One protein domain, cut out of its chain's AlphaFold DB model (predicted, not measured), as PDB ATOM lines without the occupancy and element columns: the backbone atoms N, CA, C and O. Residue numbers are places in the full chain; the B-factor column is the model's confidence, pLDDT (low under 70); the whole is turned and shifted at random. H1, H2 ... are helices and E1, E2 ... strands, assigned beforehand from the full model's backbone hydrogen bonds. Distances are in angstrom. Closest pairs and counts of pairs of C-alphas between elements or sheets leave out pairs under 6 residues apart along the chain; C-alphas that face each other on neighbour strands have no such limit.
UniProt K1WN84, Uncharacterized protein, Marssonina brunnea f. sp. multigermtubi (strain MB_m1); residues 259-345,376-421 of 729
ATOM      1  N   THR A 259      27.265  41.754 -22.710       58.25
ATOM      2  CA  THR A 259      27.791  41.605 -21.342       58.25
ATOM      3  C   THR A 259      27.082  40.453 -20.627       58.25
ATOM      4  O   THR A 259      25.861  40.322 -20.763       58.25
ATOM      5  N   ASN A 260      27.812  39.657 -19.843       53.25
ATOM      6  CA  ASN A 260      27.239  38.576 -19.029       53.25
ATOM      7  C   ASN A 260      26.075  39.084 -18.148       53.25
ATOM      8  O   ASN A 260      26.156  40.147 -17.540       53.25
ATOM      9  N   SER A 261      24.960  38.351 -18.064       51.28
ATOM     10  CA  SER A 261      23.835  38.758 -17.201       51.28
ATOM     11  C   SER A 261      23.893  38.146 -15.811       51.28
ATOM     12  O   SER A 261      23.409  38.761 -14.868       51.28
ATOM     13  N   THR A 262      24.473  36.953 -15.700       56.28
ATOM     14  CA  THR A 262      24.656  36.211 -14.452       56.28
ATOM     15  C   THR A 262      25.908  35.348 -14.562       56.28
ATOM     16  O   THR A 262      26.188  34.770 -15.618       56.28
ATOM     17  N   VAL A 263      26.674  35.271 -13.475       59.88
ATOM     18  CA  VAL A 263      27.820  34.365 -13.350       59.88
ATOM     19  C   VAL A 263      27.636  33.499 -12.110       59.88
ATOM     20  O   VAL A 263      27.512  34.014 -10.999       59.88
ATOM     21  N   ASP A 264      27.607  32.187 -12.311       73.19
ATOM     22  CA  ASP A 264      27.327  31.237 -11.235       73.19
ATOM     23  C   ASP A 264      28.586  30.920 -10.405       73.19
ATOM     24  O   ASP A 264      29.687  31.427 -10.668       73.19
ATOM     25  N   MET A 265      28.450  30.077  -9.378       81.25
ATOM     26  CA  MET A 265      29.541  29.700  -8.483       81.25
ATOM     27  C   MET A 265      30.747  29.156  -9.259       81.25
ATOM     28  O   MET A 265      30.652  28.191 -10.010       81.25
ATOM     29  N   ALA A 266      31.933  29.722  -9.045       84.69
ATOM     30  CA  ALA A 266      33.146  29.158  -9.625       84.69
ATOM     31  C   ALA A 266      33.447  27.779  -9.027       84.69
ATOM     32  O   ALA A 266      33.612  27.646  -7.813       84.69
ATOM     33  N   TYR A 267      33.599  26.770  -9.884       85.06
ATOM     34  CA  TYR A 267      34.052  25.455  -9.459       85.06
ATOM     35  C   TYR A 267      35.571  25.350  -9.581       85.06
ATOM     36  O   TYR A 267      36.162  25.667 -10.614       85.06
ATOM     37  N   MET A 268      36.223  24.892  -8.514       81.19
ATOM     38  CA  MET A 268      37.639  24.527  -8.522       81.19
ATOM     39  C   MET A 268      37.797  23.195  -7.809       81.19
ATOM     40  O   MET A 268      37.493  23.092  -6.617       81.19
ATOM     41  N   LYS A 269      38.313  22.189  -8.513       73.44
ATOM     42  CA  LYS A 269      38.561  20.872  -7.940       73.44
ATOM     43  C   LYS A 269      39.645  20.975  -6.866       73.44
ATOM     44  O   LYS A 269      40.755  21.453  -7.109       73.44
ATOM     45  N   ARG A 270      39.302  20.548  -5.651       69.19
ATOM     46  CA  ARG A 270      40.179  20.466  -4.474       69.19
ATOM     47  C   ARG A 270      39.958  19.102  -3.821       69.19
ATOM     48  O   ARG A 270      38.869  18.558  -3.945       69.19
ATOM     49  N   GLY A 271      40.973  18.580  -3.137       69.25
ATOM     50  CA  GLY A 271      40.876  17.278  -2.469       69.25
ATOM     51  C   GLY A 271      41.181  16.093  -3.387       69.25
ATOM     52  O   GLY A 271      41.843  16.244  -4.420       69.25
ATOM     53  N   ALA A 272      40.769  14.895  -2.973       71.44
ATOM     54  CA  ALA A 272      41.060  13.664  -3.705       71.44
ATOM     55  C   ALA A 272      40.309  13.596  -5.055       71.44
ATOM     56  O   ALA A 272      39.198  14.117  -5.163       71.44
ATOM     57  N   PRO A 273      40.848  12.913  -6.091       68.31
ATOM     58  CA  PRO A 273      40.180  12.768  -7.389       68.31
ATOM     59  C   PRO A 273      38.745  12.243  -7.311       68.31
ATOM     60  O   PRO A 273      37.932  12.665  -8.130       68.31
ATOM     61  N   SER A 274      38.452  11.404  -6.310       72.19
ATOM     62  CA  SER A 274      37.152  10.786  -6.038       72.19
ATOM     63  C   SER A 274      36.164  11.661  -5.254       72.19
ATOM     64  O   SER A 274      35.050  11.212  -4.995       72.19
ATOM     65  N   GLU A 275      36.544  12.866  -4.815       79.50
ATOM     66  CA  GLU A 275      35.630  13.772  -4.109       79.50
ATOM     67  C   GLU A 275      34.638  14.422  -5.084       79.50
ATOM     68  O   GLU A 275      35.026  15.141  -6.006       79.50
ATOM     69  N   VAL A 276      33.343  14.179  -4.856       82.81
ATOM     70  CA  VAL A 276      32.248  14.655  -5.724       82.81
ATOM     71  C   VAL A 276      31.426  15.788  -5.111       82.81
ATOM     72  O   VAL A 276      30.797  16.540  -5.848       82.81
ATOM     73  N   VAL A 277      31.451  15.961  -3.783       83.62
ATOM     74  CA  VAL A 277      30.585  16.921  -3.068       83.62
ATOM     75  C   VAL A 277      30.765  18.368  -3.556       83.62
ATOM     76  O   VAL A 277      29.764  18.968  -3.936       83.62
ATOM     77  N   PRO A 278      31.988  18.923  -3.686       84.44
ATOM     78  CA  PRO A 278      32.141  20.290  -4.192       84.44
ATOM     79  C   PRO A 278      31.677  20.456  -5.648       84.44
ATOM     80  O   PRO A 278      31.266  21.541  -6.056       84.44
ATOM     81  N   ALA A 279      31.763  19.387  -6.454       86.06
ATOM     82  CA  ALA A 279      31.272  19.400  -7.832       86.06
ATOM     83  C   ALA A 279      29.741  19.411  -7.864       86.06
ATOM     84  O   ALA A 279      29.159  20.147  -8.654       86.06
ATOM     85  N   LEU A 280      29.101  18.643  -6.973       85.50
ATOM     86  CA  LEU A 280      27.651  18.634  -6.797       85.50
ATOM     87  C   LEU A 280      27.129  20.008  -6.381       85.50
ATOM     88  O   LEU A 280      26.172  20.478  -6.984       85.50
ATOM     89  N   GLU A 281      27.767  20.671  -5.415       83.81
ATOM     90  CA  GLU A 281      27.374  22.016  -4.969       83.81
ATOM     91  C   GLU A 281      27.405  23.029  -6.127       83.81
ATOM     92  O   GLU A 281      26.438  23.761  -6.331       83.81
ATOM     93  N   ALA A 282      28.473  23.028  -6.936       87.50
ATOM     94  CA  ALA A 282      28.564  23.873  -8.132       87.50
ATOM     95  C   ALA A 282      27.498  23.526  -9.163       87.50
ATOM     96  O   ALA A 282      26.818  24.406  -9.678       87.50
ATOM     97  N   PHE A 283      27.309  22.238  -9.419       88.31
ATOM     98  CA  PHE A 283      26.297  21.769 -10.348       88.31
ATOM     99  C   PHE A 283      24.881  22.197  -9.926       88.31
ATOM    100  O   PHE A 283      24.083  22.553 -10.787       88.31
ATOM    101  N   HIS A 284      24.573  22.211  -8.623       82.69
ATOM    102  CA  HIS A 284      23.270  22.655  -8.101       82.69
ATOM    103  C   HIS A 284      23.043  24.135  -8.308       82.69
ATOM    104  O   HIS A 284      21.982  24.522  -8.786       82.69
ATOM    105  N   ASP A 285      24.030  24.948  -7.947       84.81
ATOM    106  CA  ASP A 285      23.964  26.390  -8.144       84.81
ATOM    107  C   ASP A 285      23.725  26.721  -9.627       84.81
ATOM    108  O   ASP A 285      22.773  27.422  -9.970       84.81
ATOM    109  N   TRP A 286      24.500  26.084 -10.512       89.50
ATOM    110  CA  TRP A 286      24.414  26.275 -11.960       89.50
ATOM    111  C   TRP A 286      23.063  25.818 -12.514       89.50
ATOM    112  O   TRP A 286      22.442  26.512 -13.317       89.50
ATOM    113  N   TRP A 287      22.578  24.652 -12.081       86.50
ATOM    114  CA  TRP A 287      21.291  24.121 -12.526       86.50
ATOM    115  C   TRP A 287      20.117  24.978 -12.060       86.50
ATOM    116  O   TRP A 287      19.214  25.259 -12.846       86.50
ATOM    117  N   ASN A 288      20.121  25.414 -10.800       81.88
ATOM    118  CA  ASN A 288      19.036  26.213 -10.239       81.88
ATOM    119  C   ASN A 288      18.909  27.553 -10.971       81.88
ATOM    120  O   ASN A 288      17.803  27.933 -11.359       81.88
ATOM    121  N   ASN A 289      20.028  28.226 -11.242       80.19
ATOM    122  CA  ASN A 289      20.018  29.477 -11.999       80.19
ATOM    123  C   ASN A 289      19.614  29.250 -13.467       80.19
ATOM    124  O   ASN A 289      18.828  30.025 -14.024       80.19
ATOM    125  N   PHE A 290      20.074  28.154 -14.077       84.81
ATOM    126  CA  PHE A 290      19.697  27.775 -15.439       84.81
ATOM    127  C   PHE A 290      18.192  27.499 -15.577       84.81
ATOM    128  O   PHE A 290      17.543  28.053 -16.460       84.81
ATOM    129  N   VAL A 291      17.593  26.698 -14.691       81.81
ATOM    130  CA  VAL A 291      16.167  26.327 -14.782       81.81
ATOM    131  C   VAL A 291      15.241  27.510 -14.508       81.81
ATOM    132  O   VAL A 291      14.185  27.604 -15.140       81.81
ATOM    133  N   VAL A 292      15.635  28.440 -13.629       77.94
ATOM    134  CA  VAL A 292      14.909  29.708 -13.430       77.94
ATOM    135  C   VAL A 292      14.810  30.500 -14.738       77.94
ATOM    136  O   VAL A 292      13.792  31.147 -14.983       77.94
ATOM    137  N   THR A 293      15.827  30.411 -15.597       73.69
ATOM    138  CA  THR A 293      15.927  31.188 -16.841       73.69
ATOM    139  C   THR A 293      15.335  30.450 -18.053       73.69
ATOM    140  O   THR A 293      14.604  31.047 -18.845       73.69
ATOM    141  N   HIS A 294      15.587  29.144 -18.193       74.06
ATOM    142  CA  HIS A 294      15.276  28.355 -19.399       74.06
ATOM    143  C   HIS A 294      14.112  27.364 -19.239       74.06
ATOM    144  O   HIS A 294      13.781  26.657 -20.194       74.06
ATOM    145  N   SER A 295      13.450  27.318 -18.073       76.62
ATOM    146  CA  SER A 295      12.494  26.251 -17.708       76.62
ATOM    147  C   SER A 295      13.141  24.847 -17.725       76.62
ATOM    148  O   SER A 295      14.353  24.714 -17.875       76.62
ATOM    149  N   ASN A 296      12.357  23.770 -17.551       79.50
ATOM    150  CA  ASN A 296      12.874  22.387 -17.445       79.50
ATOM    151  C   ASN A 296      12.436  21.385 -18.565       79.50
ATOM    152  O   ASN A 296      12.094  20.231 -18.261       79.50
ATOM    153  N   PRO A 297      12.378  21.756 -19.868       81.31
ATOM    154  CA  PRO A 297      12.139  20.788 -20.948       81.31
ATOM    155  C   PRO A 297      13.383  19.928 -21.262       81.31
ATOM    156  O   PRO A 297      14.513  20.325 -20.984       81.31
ATOM    157  N   VAL A 298      13.186  18.766 -21.909       78.94
ATOM    158  CA  VAL A 298      14.272  17.845 -22.350       78.94
ATOM    159  C   VAL A 298      15.341  18.572 -23.177       78.94
ATOM    160  O   VAL A 298      16.531  18.329 -23.015       78.94
ATOM    161  N   SER A 299      14.932  19.503 -24.041       79.31
ATOM    162  CA  SER A 299      15.852  20.280 -24.876       79.31
ATOM    163  C   SER A 299      16.770  21.199 -24.062       79.31
ATOM    164  O   SER A 299      17.948  21.309 -24.392       79.31
ATOM    165  N   ALA A 300      16.267  21.822 -22.990       80.81
ATOM    166  CA  ALA A 300      17.061  22.680 -22.107       80.81
ATOM    167  C   ALA A 300      18.007  21.852 -21.226       80.81
ATOM    168  O   ALA A 300      19.176  22.205 -21.089       80.81
ATOM    169  N   GLN A 301      17.542  20.705 -20.719       82.31
ATOM    170  CA  GLN A 301      18.390  19.718 -20.041       82.31
ATOM    171  C   GLN A 301      19.569  19.310 -20.936       82.31
ATOM    172  O   GLN A 301      20.724  19.409 -20.527       82.31
ATOM    173  N   ALA A 302      19.303  18.957 -22.195       81.25
ATOM    174  CA  ALA A 302      20.355  18.599 -23.141       81.25
ATOM    175  C   ALA A 302      21.354  19.748 -23.390       81.25
ATOM    176  O   ALA A 302      22.553  19.496 -23.501       81.25
ATOM    177  N   VAL A 303      20.894  21.008 -23.444       82.81
ATOM    178  CA  VAL A 303      21.780  22.187 -23.535       82.81
ATOM    179  C   VAL A 303      22.688  22.278 -22.312       82.81
ATOM    180  O   VAL A 303      23.903  22.357 -22.478       82.81
ATOM    181  N   PHE A 304      22.131  22.214 -21.103       86.50
ATOM    182  CA  PHE A 304      22.915  22.278 -19.870       86.50
ATOM    183  C   PHE A 304      23.946  21.148 -19.793       86.50
ATOM    184  O   PHE A 304      25.125  21.407 -19.563       86.50
ATOM    185  N   GLY A 305      23.525  19.908 -20.070       84.62
ATOM    186  CA  GLY A 305      24.402  18.739 -20.083       84.62
ATOM    187  C   GLY A 305      25.554  18.872 -21.082       84.62
ATOM    188  O   GLY A 305      26.700  18.569 -20.749       84.62
ATOM    189  N   ARG A 306      25.305  19.419 -22.280       80.81
ATOM    190  CA  ARG A 306      26.374  19.740 -23.242       80.81
ATOM    191  C   ARG A 306      27.323  20.810 -22.723       80.81
ATOM    192  O   ARG A 306      28.529  20.665 -22.880       80.81
ATOM    193  N   VAL A 307      26.813  21.864 -22.090       84.25
ATOM    194  CA  VAL A 307      27.659  22.943 -21.562       84.25
ATOM    195  C   VAL A 307      28.575  22.418 -20.457       84.25
ATOM    196  O   VAL A 307      29.793  22.560 -20.573       84.25
ATOM    197  N   VAL A 308      28.030  21.748 -19.435       86.69
ATOM    198  CA  VAL A 308      28.830  21.248 -18.301       86.69
ATOM    199  C   VAL A 308      29.828  20.176 -18.716       86.69
ATOM    200  O   VAL A 308      30.908  20.125 -18.146       86.69
ATOM    201  N   SER A 309      29.510  19.384 -19.743       81.12
ATOM    202  CA  SER A 309      30.390  18.345 -20.291       81.12
ATOM    203  C   SER A 309      31.306  18.830 -21.417       81.12
ATOM    204  O   SER A 309      32.047  18.027 -21.991       81.12
ATOM    205  N   CYS A 310      31.269  20.122 -21.769       76.81
ATOM    206  CA  CYS A 310      31.957  20.669 -22.945       76.81
ATOM    207  C   CYS A 310      31.693  19.866 -24.233       76.81
ATOM    208  O   CYS A 310      32.620  19.630 -25.003       76.81
ATOM    209  N   GLY A 311      30.462  19.387 -24.413       71.75
ATOM    210  CA  GLY A 311      30.016  18.608 -25.566       71.75
ATOM    211  C   GLY A 311      30.502  17.155 -25.598       71.75
ATOM    212  O   GLY A 311      30.167  16.415 -26.511       71.75
ATOM    213  N   THR A 312      31.214  16.671 -24.575       68.94
ATOM    214  CA  THR A 312      31.576  15.239 -24.508       68.94
ATOM    215  C   THR A 312      30.358  14.317 -24.386       68.94
ATOM    216  O   THR A 312      30.459  13.130 -24.683       68.94
ATOM    217  N   TRP A 313      29.201  14.851 -23.984       72.88
ATOM    218  CA  TRP A 313      27.917  14.141 -23.984       72.88
ATOM    219  C   TRP A 313      27.108  14.332 -25.288       72.88
ATOM    220  O   TRP A 313      26.001  13.818 -25.378       72.88
ATOM    221  N   ASP A 314      27.620  15.067 -26.287       60.50
ATOM    222  CA  ASP A 314      26.893  15.461 -27.515       60.50
ATOM    223  C   ASP A 314      26.748  14.327 -28.552       60.50
ATOM    224  O   ASP A 314      25.878  14.365 -29.416       60.50
ATOM    225  N   HIS A 315      27.567  13.273 -28.457       56.25
ATOM    226  CA  HIS A 315      27.481  12.096 -29.336       56.25
ATOM    227  C   HIS A 315      26.319  11.150 -29.022       56.25
ATOM    228  O   HIS A 315      26.112  10.163 -29.729       56.25
ATOM    229  N   GLU A 316      25.590  11.423 -27.951       56.88
ATOM    230  CA  GLU A 316      24.496  10.601 -27.479       56.88
ATOM    231  C   GLU A 316      23.206  11.405 -27.658       56.88
ATOM    232  O   GLU A 316      23.202  12.633 -27.560       56.88
ATOM    233  N   ASP A 317      22.109  10.738 -28.007       65.19
ATOM    234  CA  ASP A 317      20.838  11.419 -28.236       65.19
ATOM    235  C   ASP A 317      20.426  12.310 -27.041       65.19
ATOM    236  O   ASP A 317      20.919  12.196 -25.912       65.19
ATOM    237  N   SER A 318      19.483  13.232 -27.268       71.38
ATOM    238  CA  SER A 318      19.019  14.130 -26.196       71.38
ATOM    239  C   SER A 318      18.504  13.371 -24.965       71.38
ATOM    240  O   SER A 318      18.500  13.937 -23.878       71.38
ATOM    241  N   GLN A 319      18.105  12.104 -25.116       71.88
ATOM    242  CA  GLN A 319      17.614  11.261 -24.034       71.88
ATOM    243  C   GLN A 319      18.749  10.756 -23.129       71.88
ATOM    244  O   GLN A 319      18.608  10.767 -21.910       71.88
ATOM    245  N   THR A 320      19.895  10.392 -23.696       72.19
ATOM    246  CA  THR A 320      21.054   9.900 -22.942       72.19
ATOM    247  C   THR A 320      21.703  11.015 -22.120       72.19
ATOM    248  O   THR A 320      22.075  10.812 -20.963       72.19
ATOM    249  N   CYS A 321      21.760  12.232 -22.673       74.88
ATOM    250  CA  CYS A 321      22.203  13.416 -21.934       74.88
ATOM    251  C   CYS A 321      21.309  13.672 -20.706       74.88
ATOM    252  O   CYS A 321      21.809  13.943 -19.612       74.88
ATOM    253  N   VAL A 322      19.990  13.497 -20.853       77.62
ATOM    254  CA  VAL A 322      19.045  13.569 -19.730       77.62
ATOM    255  C   VAL A 322      19.302  12.470 -18.702       77.62
ATOM    256  O   VAL A 322      19.393  12.781 -17.519       77.62
ATOM    257  N   SER A 323      19.516  11.221 -19.120       79.56
ATOM    258  CA  SER A 323      19.837  10.122 -18.196       79.56
ATOM    259  C   SER A 323      21.120  10.374 -17.391       79.56
ATOM    260  O   SER A 323      21.185  10.051 -16.207       79.56
ATOM    261  N   LYS A 324      22.132  11.022 -17.984       82.75
ATOM    262  CA  LYS A 324      23.347  11.448 -17.264       82.75
ATOM    263  C   LYS A 324      23.071  12.548 -16.235       82.75
ATOM    264  O   LYS A 324      23.637  12.520 -15.143       82.75
ATOM    265  N   LEU A 325      22.182  13.496 -16.536       83.62
ATOM    266  CA  LEU A 325      21.742  14.507 -15.563       83.62
ATOM    267  C   LEU A 325      20.927  13.888 -14.418       83.62
ATOM    268  O   LEU A 325      21.078  14.290 -13.262       83.62
ATOM    269  N   GLU A 326      20.100  12.884 -14.713       79.94
ATOM    270  CA  GLU A 326      19.358  12.115 -13.709       79.94
ATOM    271  C   GLU A 326      20.304  11.342 -12.783       79.94
ATOM    272  O   GLU A 326      20.132  11.382 -11.565       79.94
ATOM    273  N   ALA A 327      21.356  10.729 -13.336       81.31
ATOM    274  CA  ALA A 327      22.415  10.078 -12.567       81.31
ATOM    275  C   ALA A 327      23.109  11.047 -11.591       81.31
ATOM    276  O   ALA A 327      23.290  10.722 -10.417       81.31
ATOM    277  N   VAL A 328      23.444  12.263 -12.040       83.50
ATOM    278  CA  VAL A 328      24.012  13.312 -11.170       83.50
ATOM    279  C   VAL A 328      23.025  13.726 -10.075       83.50
ATOM    280  O   VAL A 328      23.411  13.887  -8.914       83.50
ATOM    281  N   SER A 329      21.745  13.856 -10.426       78.75
ATOM    282  CA  SER A 329      20.688  14.243  -9.486       78.75
ATOM    283  C   SER A 329      20.484  13.192  -8.392       78.75
ATOM    284  O   SER A 329      20.395  13.542  -7.216       78.75
ATOM    285  N   ALA A 330      20.494  11.905  -8.754       78.25
ATOM    286  CA  ALA A 330      20.339  10.794  -7.817       78.25
ATOM    287  C   ALA A 330      21.461  10.750  -6.765       78.25
ATOM    288  O   ALA A 330      21.186  10.616  -5.569       78.25
ATOM    289  N   VAL A 331      22.717  10.924  -7.191       77.62
ATOM    290  CA  VAL A 331      23.872  10.984  -6.277       77.62
ATOM    291  C   VAL A 331      23.774  12.197  -5.359       77.62
ATOM    292  O   VAL A 331      24.095  12.106  -4.170       77.62
ATOM    293  N   SER A 332      23.304  13.329  -5.884       77.06
ATOM    294  CA  SER A 332      23.115  14.521  -5.069       77.06
ATOM    295  C   SER A 332      22.080  14.342  -3.969       77.06
ATOM    296  O   SER A 332      22.358  14.634  -2.808       77.06
ATOM    297  N   ASP A 333      20.897  13.836  -4.323       71.75
ATOM    298  CA  ASP A 333      19.797  13.646  -3.378       71.75
ATOM    299  C   ASP A 333      20.203  12.749  -2.205       71.75
ATOM    300  O   ASP A 333      19.711  12.933  -1.088       71.75
ATOM    301  N   TYR A 334      21.110  11.801  -2.459       72.25
ATOM    302  CA  TYR A 334      21.696  10.927  -1.453       72.25
ATOM    303  C   TYR A 334      22.750  11.635  -0.586       72.25
ATOM    304  O   TYR A 334      22.658  11.592   0.640       72.25
ATOM    305  N   LEU A 335      23.743  12.300  -1.191       72.75
ATOM    306  CA  LEU A 335      24.881  12.879  -0.460       72.75
ATOM    307  C   LEU A 335      24.581  14.231   0.205       72.75
ATOM    308  O   LEU A 335      25.203  14.566   1.212       72.75
ATOM    309  N   LEU A 336      23.637  15.006  -0.334       68.25
ATOM    310  CA  LEU A 336      23.265  16.341   0.149       68.25
ATOM    311  C   LEU A 336      21.924  16.351   0.901       68.25
ATOM    312  O   LEU A 336      21.384  17.418   1.184       68.25
ATOM    313  N   SER A 337      21.395  15.185   1.288       59.00
ATOM    314  CA  SER A 337      20.048  15.030   1.863       59.00
ATOM    315  C   SER A 337      19.773  15.832   3.149       59.00
ATOM    316  O   SER A 337      18.612  15.967   3.535       59.00
ATOM    317  N   GLY A 338      20.822  16.306   3.834       51.41
ATOM    318  CA  GLY A 338      20.767  17.127   5.052       51.41
ATOM    319  C   GLY A 338      21.314  18.554   4.898       51.41
ATOM    320  O   GLY A 338      21.498  19.229   5.908       51.41
ATOM    321  N   SER A 339      21.611  18.993   3.672       54.81
ATOM    322  CA  SER A 339      22.020  20.365   3.351       54.81
ATOM    323  C   SER A 339      20.786  21.236   3.075       54.81
ATOM    324  O   SER A 339      19.839  20.766   2.451       54.81
ATOM    325  N   ASP A 340      20.798  22.509   3.490       48.16
ATOM    326  CA  ASP A 340      19.746  23.501   3.172       48.16
ATOM    327  C   ASP A 340      19.730  23.903   1.676       48.16
ATOM    328  O   ASP A 340      18.934  24.748   1.260       48.16
ATOM    329  N   MET A 341      20.601  23.318   0.844       49.78
ATOM    330  CA  MET A 341      20.561  23.513  -0.604       49.78
ATOM    331  C   MET A 341      19.326  22.832  -1.204       49.78
ATOM    332  O   MET A 341      19.119  21.629  -1.059       49.78
ATOM    333  N   LEU A 342      18.493  23.627  -1.884       51.50
ATOM    334  CA  LEU A 342      17.302  23.163  -2.591       51.50
ATOM    335  C   LEU A 342      17.672  22.016  -3.549       51.50
ATOM    336  O   LEU A 342      18.583  22.158  -4.365       51.50
ATOM    337  N   ARG A 343      16.960  20.887  -3.428       54.16
ATOM    338  CA  ARG A 343      17.097  19.717  -4.311       54.16
ATOM    339  C   ARG A 343      16.919  20.144  -5.772       54.16
ATOM    340  O   ARG A 343      16.002  20.915  -6.053       54.16
ATOM    341  N   LEU A 344      17.751  19.621  -6.682       52.91
ATOM    342  CA  LEU A 344      17.516  19.723  -8.132       52.91
ATOM    343  C   LEU A 344      16.097  19.216  -8.377       52.91
ATOM    344  O   LEU A 344      15.859  18.056  -8.083       52.91
ATOM    345  N   ASP A 345      15.155  20.042  -8.840       46.28
ATOM    346  CA  ASP A 345      13.783  19.583  -9.099       46.28
ATOM    347  C   ASP A 345      13.787  18.627 -10.303       46.28
ATOM    348  O   ASP A 345      13.861  19.077 -11.458       46.28
ATOM    349  N   GLU A 376      27.362  -1.479 -10.056       71.00
ATOM    350  CA  GLU A 376      27.705  -0.971 -11.396       71.00
ATOM    351  C   GLU A 376      26.915   0.295 -11.744       71.00
ATOM    352  O   GLU A 376      27.465   1.201 -12.373       71.00
ATOM    353  N   GLU A 377      25.662   0.402 -11.291       75.56
ATOM    354  CA  GLU A 377      24.880   1.634 -11.433       75.56
ATOM    355  C   GLU A 377      25.524   2.782 -10.640       75.56
ATOM    356  O   GLU A 377      25.743   3.867 -11.181       75.56
ATOM    357  N   GLU A 378      25.938   2.527  -9.394       76.38
ATOM    358  CA  GLU A 378      26.635   3.511  -8.558       76.38
ATOM    359  C   GLU A 378      27.953   3.981  -9.201       76.38
ATOM    360  O   GLU A 378      28.239   5.183  -9.260       76.38
ATOM    361  N   LYS A 379      28.753   3.054  -9.747       80.75
ATOM    362  CA  LYS A 379      29.994   3.395 -10.465       80.75
ATOM    363  C   LYS A 379      29.730   4.270 -11.684       80.75
ATOM    364  O   LYS A 379      30.479   5.221 -11.908       80.75
ATOM    365  N   ALA A 380      28.688   3.972 -12.458       77.19
ATOM    366  CA  ALA A 380      28.325   4.754 -13.637       77.19
ATOM    367  C   ALA A 380      27.897   6.184 -13.261       77.19
ATOM    368  O   ALA A 380      28.338   7.156 -13.887       77.19
ATOM    369  N   GLN A 381      27.108   6.333 -12.193       83.19
ATOM    370  CA  GLN A 381      26.685   7.638 -11.684       83.19
ATOM    371  C   GLN A 381      27.881   8.465 -11.177       83.19
ATOM    372  O   GLN A 381      28.043   9.631 -11.550       83.19
ATOM    373  N   LEU A 382      28.781   7.850 -10.398       82.25
ATOM    374  CA  LEU A 382      30.003   8.497  -9.909       82.25
ATOM    375  C   LEU A 382      30.970   8.863 -11.046       82.25
ATOM    376  O   LEU A 382      31.533   9.958 -11.046       82.25
ATOM    377  N   SER A 383      31.139   7.984 -12.036       82.06
ATOM    378  CA  SER A 383      31.962   8.250 -13.221       82.06
ATOM    379  C   SER A 383      31.458   9.479 -13.984       82.06
ATOM    380  O   SER A 383      32.239  10.365 -14.344       82.06
ATOM    381  N   THR A 384      30.135   9.584 -14.153       83.88
ATOM    382  CA  THR A 384      29.485  10.695 -14.865       83.88
ATOM    383  C   THR A 384      29.809  12.038 -14.214       83.88
ATOM    384  O   THR A 384      30.267  12.961 -14.896       83.88
ATOM    385  N   ILE A 385      29.652  12.147 -12.891       85.75
ATOM    386  CA  ILE A 385      29.952  13.400 -12.192       85.75
ATOM    387  C   ILE A 385      31.447  13.700 -12.123       85.75
ATOM    388  O   ILE A 385      31.854  14.851 -12.261       85.75
ATOM    389  N   LEU A 386      32.289  12.683 -11.950       84.00
ATOM    390  CA  LEU A 386      33.732  12.872 -11.912       84.00
ATOM    391  C   LEU A 386      34.266  13.335 -13.273       84.00
ATOM    392  O   LEU A 386      35.143  14.200 -13.314       84.00
ATOM    393  N   SER A 387      33.688  12.853 -14.374       80.00
ATOM    394  CA  SER A 387      33.975  13.331 -15.729       80.00
ATOM    395  C   SER A 387      33.518  14.782 -15.945       80.00
ATOM    396  O   SER A 387      34.317  15.621 -16.376       80.00
ATOM    397  N   ALA A 388      32.285  15.127 -15.545       83.94
ATOM    398  CA  ALA A 388      31.796  16.511 -15.568       83.94
ATOM    399  C   ALA A 388      32.668  17.440 -14.700       83.94
ATOM    400  O   ALA A 388      33.037  18.532 -15.120       83.94
ATOM    401  N   SER A 389      33.125  16.982 -13.529       85.56
ATOM    402  CA  SER A 389      33.986  17.779 -12.645       85.56
ATOM    403  C   SER A 389      35.279  18.227 -13.335       85.56
ATOM    404  O   SER A 389      35.741  19.343 -13.124       85.56
ATOM    405  N   LEU A 390      35.856  17.403 -14.218       79.62
ATOM    406  CA  LEU A 390      37.074  17.768 -14.946       79.62
ATOM    407  C   LEU A 390      36.833  18.852 -16.013       79.62
ATOM    408  O   LEU A 390      37.751  19.602 -16.346       79.62
ATOM    409  N   THR A 391      35.627  18.916 -16.580       80.38
ATOM    410  CA  THR A 391      35.245  19.929 -17.579       80.38
ATOM    411  C   THR A 391      34.768  21.224 -16.924       80.38
ATOM    412  O   THR A 391      35.035  22.301 -17.458       80.38
ATOM    413  N   MET A 392      34.163  21.131 -15.737       84.94
ATOM    414  CA  MET A 392      33.779  22.264 -14.890       84.94
ATOM    415  C   MET A 392      34.975  22.932 -14.191       84.94
ATOM    416  O   MET A 392      34.869  24.087 -13.781       84.94
ATOM    417  N   ASP A 393      36.093  22.221 -13.998       83.50
ATOM    418  CA  ASP A 393      37.219  22.707 -13.190       83.50
ATOM    419  C   ASP A 393      37.760  24.060 -13.682       83.50
ATOM    420  O   ASP A 393      38.105  24.240 -14.853       83.50
ATOM    421  N   ARG A 394      37.862  25.013 -12.746       78.50
ATOM    422  CA  ARG A 394      38.272  26.413 -12.944       78.50
ATOM    423  C   ARG A 394      37.384  27.191 -13.907       78.50
ATOM    424  O   ARG A 394      37.859  28.108 -14.587       78.50
ATOM    425  N   ARG A 395      36.096  26.867 -13.931       84.62
ATOM    426  CA  ARG A 395      35.089  27.566 -14.726       84.62
ATOM    427  C   ARG A 395      33.886  27.941 -13.873       84.62
ATOM    428  O   ARG A 395      33.728  27.474 -12.746       84.62
ATOM    429  N   ARG A 396      33.052  28.804 -14.433       87.00
ATOM    430  CA  ARG A 396      31.693  29.076 -13.968       87.00
ATOM    431  C   ARG A 396      30.742  29.078 -15.153       87.00
ATOM    432  O   ARG A 396      31.172  29.366 -16.275       87.00
ATOM    433  N   LEU A 397      29.480  28.748 -14.909       87.38
ATOM    434  CA  LEU A 397      28.432  28.928 -15.903       87.38
ATOM    435  C   LEU A 397      28.145  30.428 -16.046       87.38
ATOM    436  O   LEU A 397      28.119  31.162 -15.056       87.38
ATOM    437  N   PHE A 398      27.967  30.880 -17.282       84.44
ATOM    438  CA  PHE A 398      27.416  32.197 -17.565       84.44
ATOM    439  C   PHE A 398      26.175  32.052 -18.432       84.44
ATOM    440  O   PHE A 398      26.074  31.144 -19.267       84.44
ATOM    441  N   MET A 399      25.257  32.994 -18.252       79.75
ATOM    442  CA  MET A 399      24.120  33.186 -19.136       79.75
ATOM    443  C   MET A 399      24.101  34.634 -19.618       79.75
ATOM    444  O   MET A 399      24.543  35.543 -18.908       79.75
ATOM    445  N   THR A 400      23.636  34.845 -20.847       73.62
ATOM    446  CA  THR A 400      23.468  36.184 -21.436       73.62
ATOM    447  C   THR A 400      21.996  36.595 -21.422       73.62
ATOM    448  O   THR A 400      21.117  35.744 -21.266       73.62
ATOM    449  N   ARG A 401      21.683  37.885 -21.625       67.44
ATOM    450  CA  ARG A 401      20.282  38.365 -21.567       67.44
ATOM    451  C   ARG A 401      19.455  37.867 -22.747       67.44
ATOM    452  O   ARG A 401      18.235  37.783 -22.650       67.44
ATOM    453  N   VAL A 402      20.117  37.518 -23.847       66.50
ATOM    454  CA  VAL A 402      19.514  36.831 -25.001       66.50
ATOM    455  C   VAL A 402      19.562  35.294 -24.891       66.50
ATOM    456  O   VAL A 402      19.418  34.605 -25.896       66.50
ATOM    457  N   ASN A 403      19.733  34.749 -23.679       68.50
ATOM    458  CA  ASN A 403      19.650  33.319 -23.349       68.50
ATOM    459  C   ASN A 403      20.749  32.405 -23.926       68.50
ATOM    460  O   ASN A 403      20.546  31.186 -23.981       68.50
ATOM    461  N   HIS A 404      21.925  32.927 -24.298       77.88
ATOM    462  CA  HIS A 404      23.083  32.059 -24.555       77.88
ATOM    463  C   HIS A 404      23.641  31.519 -23.239       77.88
ATOM    464  O   HIS A 404      23.649  32.230 -22.235       77.88
ATOM    465  N   VAL A 405      24.126  30.275 -23.255       82.25
ATOM    466  CA  VAL A 405      24.686  29.596 -22.081       82.25
ATOM    467  C   VAL A 405      26.044  29.017 -22.437       82.25
ATOM    468  O   VAL A 405      26.205  28.395 -23.489       82.25
ATOM    469  N   GLY A 406      27.023  29.209 -21.562       83.31
ATOM    470  CA  GLY A 406      28.369  28.704 -21.778       83.31
ATOM    471  C   GLY A 406      29.189  28.648 -20.500       83.31
ATOM    472  O   GLY A 406      28.713  28.950 -19.407       83.31
ATOM    473  N   LEU A 407      30.451  28.252 -20.650       82.38
ATOM    474  CA  LEU A 407      31.418  28.245 -19.559       82.38
ATOM    475  C   LEU A 407      32.409  29.389 -19.735       82.38
ATOM    476  O   LEU A 407      33.041  29.515 -20.783       82.38
ATOM    477  N   ALA A 408      32.579  30.176 -18.680       78.31
ATOM    478  CA  ALA A 408      33.579  31.225 -18.604       78.31
ATOM    479  C   ALA A 408      34.691  30.824 -17.619       78.31
ATOM    480  O   ALA A 408      34.493  29.930 -16.787       78.31
ATOM    481  N   PRO A 409      35.877  31.455 -17.693       77.31
ATOM    482  CA  PRO A 409      36.913  31.289 -16.678       77.31
ATOM    483  C   PRO A 409      36.369  31.499 -15.259       77.31
ATOM    484  O   PRO A 409      35.462  32.296 -15.044       77.31
ATOM    485  N   ALA A 410      36.939  30.820 -14.260       75.00
ATOM    486  CA  ALA A 410      36.496  30.939 -12.866       75.00
ATOM    487  C   ALA A 410      36.531  32.368 -12.300       75.00
ATOM    488  O   ALA A 410      35.905  32.596 -11.271       75.00
ATOM    489  N   ASN A 411      37.245  33.304 -12.921       71.94
ATOM    490  CA  ASN A 411      37.296  34.717 -12.548       71.94
ATOM    491  C   ASN A 411      36.393  35.615 -13.412       71.94
ATOM    492  O   ASN A 411      36.525  36.827 -13.331       71.94
ATOM    493  N   ALA A 412      35.526  35.043 -14.251       73.06
ATOM    494  CA  ALA A 412      34.628  35.826 -15.086       73.06
ATOM    495  C   ALA A 412      33.540  36.530 -14.263       73.06
ATOM    496  O   ALA A 412      32.984  35.951 -13.326       73.06
ATOM    497  N   GLU A 413      33.202  37.756 -14.641       72.62
ATOM    498  CA  GLU A 413      32.231  38.611 -13.957       72.62
ATOM    499  C   GLU A 413      31.048  38.985 -14.864       72.62
ATOM    500  O   GLU A 413      31.098  38.830 -16.085       72.62
ATOM    501  N   GLU A 414      29.960  39.498 -14.278       65.31
ATOM    502  CA  GLU A 414      28.787  39.978 -15.038       65.31
ATOM    503  C   GLU A 414      29.151  41.143 -15.977       65.31
ATOM    504  O   GLU A 414      28.563  41.329 -17.036       65.31
ATOM    505  N   VAL A 415      30.172  41.925 -15.630       65.19
ATOM    506  CA  VAL A 415      30.638  43.041 -16.464       65.19
ATOM    507  C   VAL A 415      31.542  42.604 -17.617       65.19
ATOM    508  O   VAL A 415      31.867  43.432 -18.471       65.19
ATOM    509  N   ASP A 416      31.945  41.330 -17.663       67.94
ATOM    510  CA  ASP A 416      32.763  40.830 -18.758       67.94
ATOM    511  C   ASP A 416      31.971  40.811 -20.062       67.94
ATOM    512  O   ASP A 416      30.786  40.464 -20.125       67.94
ATOM    513  N   VAL A 417      32.671  41.192 -21.125       66.44
ATOM    514  CA  VAL A 417      32.118  41.280 -22.468       66.44
ATOM    515  C   VAL A 417      32.427  39.996 -23.218       66.44
ATOM    516  O   VAL A 417      33.590  39.632 -23.407       66.44
ATOM    517  N   ILE A 418      31.385  39.350 -23.722       71.00
ATOM    518  CA  ILE A 418      31.523  38.264 -24.680       71.00
ATOM    519  C   ILE A 418      31.716  38.900 -26.050       71.00
ATOM    520  O   ILE A 418      30.859  39.633 -26.545       71.00
ATOM    521  N   SER A 419      32.858  38.625 -26.667       66.75
ATOM    522  CA  SER A 419      33.170  39.088 -28.017       66.75
ATOM    523  C   SER A 419      33.418  37.892 -28.922       66.75
ATOM    524  O   SER A 419      34.085  36.937 -28.523       66.75
ATOM    525  N   MET A 420      32.901  37.959 -30.144       69.88
ATOM    526  CA  MET A 420      33.246  37.032 -31.214       69.88
ATOM    527  C   MET A 420      34.198  37.725 -32.175       69.88
ATOM    528  O   MET A 420      33.884  38.766 -32.751       69.88
ATOM    529  N   PHE A 421      35.369  37.132 -32.355       66.38
ATOM    530  CA  PHE A 421      36.366  37.621 -33.294       66.38
ATOM    531  C   PHE A 421      36.171  36.927 -34.646       66.38
ATOM    532  O   PHE A 421      36.882  35.963 -34.910       66.38
TER     533      PHE A 421
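AT A GLANCE: This is residues 259 to 345 and 376 to 421 of the 729 residues of an uncharacterized protein of Marssonina brunnea f. sp. multigermtubi (strain MB_m1) (UniProt K1WN84). Look for a clump of four crossed helices, with H3 running across both H2 and H4, and a small antiparallel strand hairpin, E1 and E2, packed on residues 282 to 294 of H1 and 303 to 308 of H2. The short strand E3 lies beyond that hairpin, far from the helices. The printed part has 133 residues with four named helices and then three named strands, in the order H1 H2 H3 H4 E1 E2 E3, and is mostly helix. It is compact, with a radius of gyration of the C-alphas of 14.3 A and spans of 45 by 33 by 28 A.

HOW THE PARTS SIT: Start at residues 259 to 276, which hold no named element; there residues 262 to 263 pair, antiparallel, with residues 398 to 399 of E1, residues 395 to 399. H1, residues 277 to 294, and H2, residues 298 to 308, form a helical hairpin at a steep tilt of 44 degrees; they only just touch, with 3 pairs of C-alphas within 8 A, through residues 287 to 294 of H1, closest at the C-alphas of His 294 and Ala 300, 6.5 A. H3, residues 318 to 335, touches H2 with residues 318 to 325 alone, closest at the C-alphas of Ala 302 and Ser 318, 5.6 A, only just about perpendicular at 70.1 degrees. H4, residues 376 to 392, touches H3 about perpendicular at 81 degrees, with residues 381 to 385 of H4 alone and residues 324 to 331 of H3 alone, and the closest C-alphas, those of Ala 327 and Gln 381, are 5.0 A apart. E1 and E2, residues 405 to 409, form an antiparallel hairpin, with N 396 and O 408 3.0 A apart and N 408 and O 396 2.9 A apart, within hydrogen-bond range. The closest C-alphas of H2 and E2, Val 307 and Gly 406, are 5.8 A apart. E3, residues 417 to 420, pairs with no named strand and is apart from the other six elements. Every O i to N i+4 pair is within hydrogen-bond range in H1, H2 and H3, and 12 of 13 in H4.

IN THESE COORDINATES: Find C-alpha 277 at (30.585, 16.921, -3.068); from there H1 runs 25.1 A to C-alpha 294. H2 spans 15.5 A, H3 26.4 A and H4 24.3 A. E1 covers 13.1 A and E2 13.5 A; E3 ends at C-alpha 420, (33.246, 37.032, -31.214).

THE WHOLE: The C-alphas farthest apart, Gly 338 and Phe 421, are 46.2 A apart. Residues 346 to 375 are not printed, leaving 24.9 A between C-alphas 345 and 376. No link printed whole is long. Mean pLDDT of the printed part is 75.2; 33 residues are under 70, among them 259 to 263 and 336 to 345.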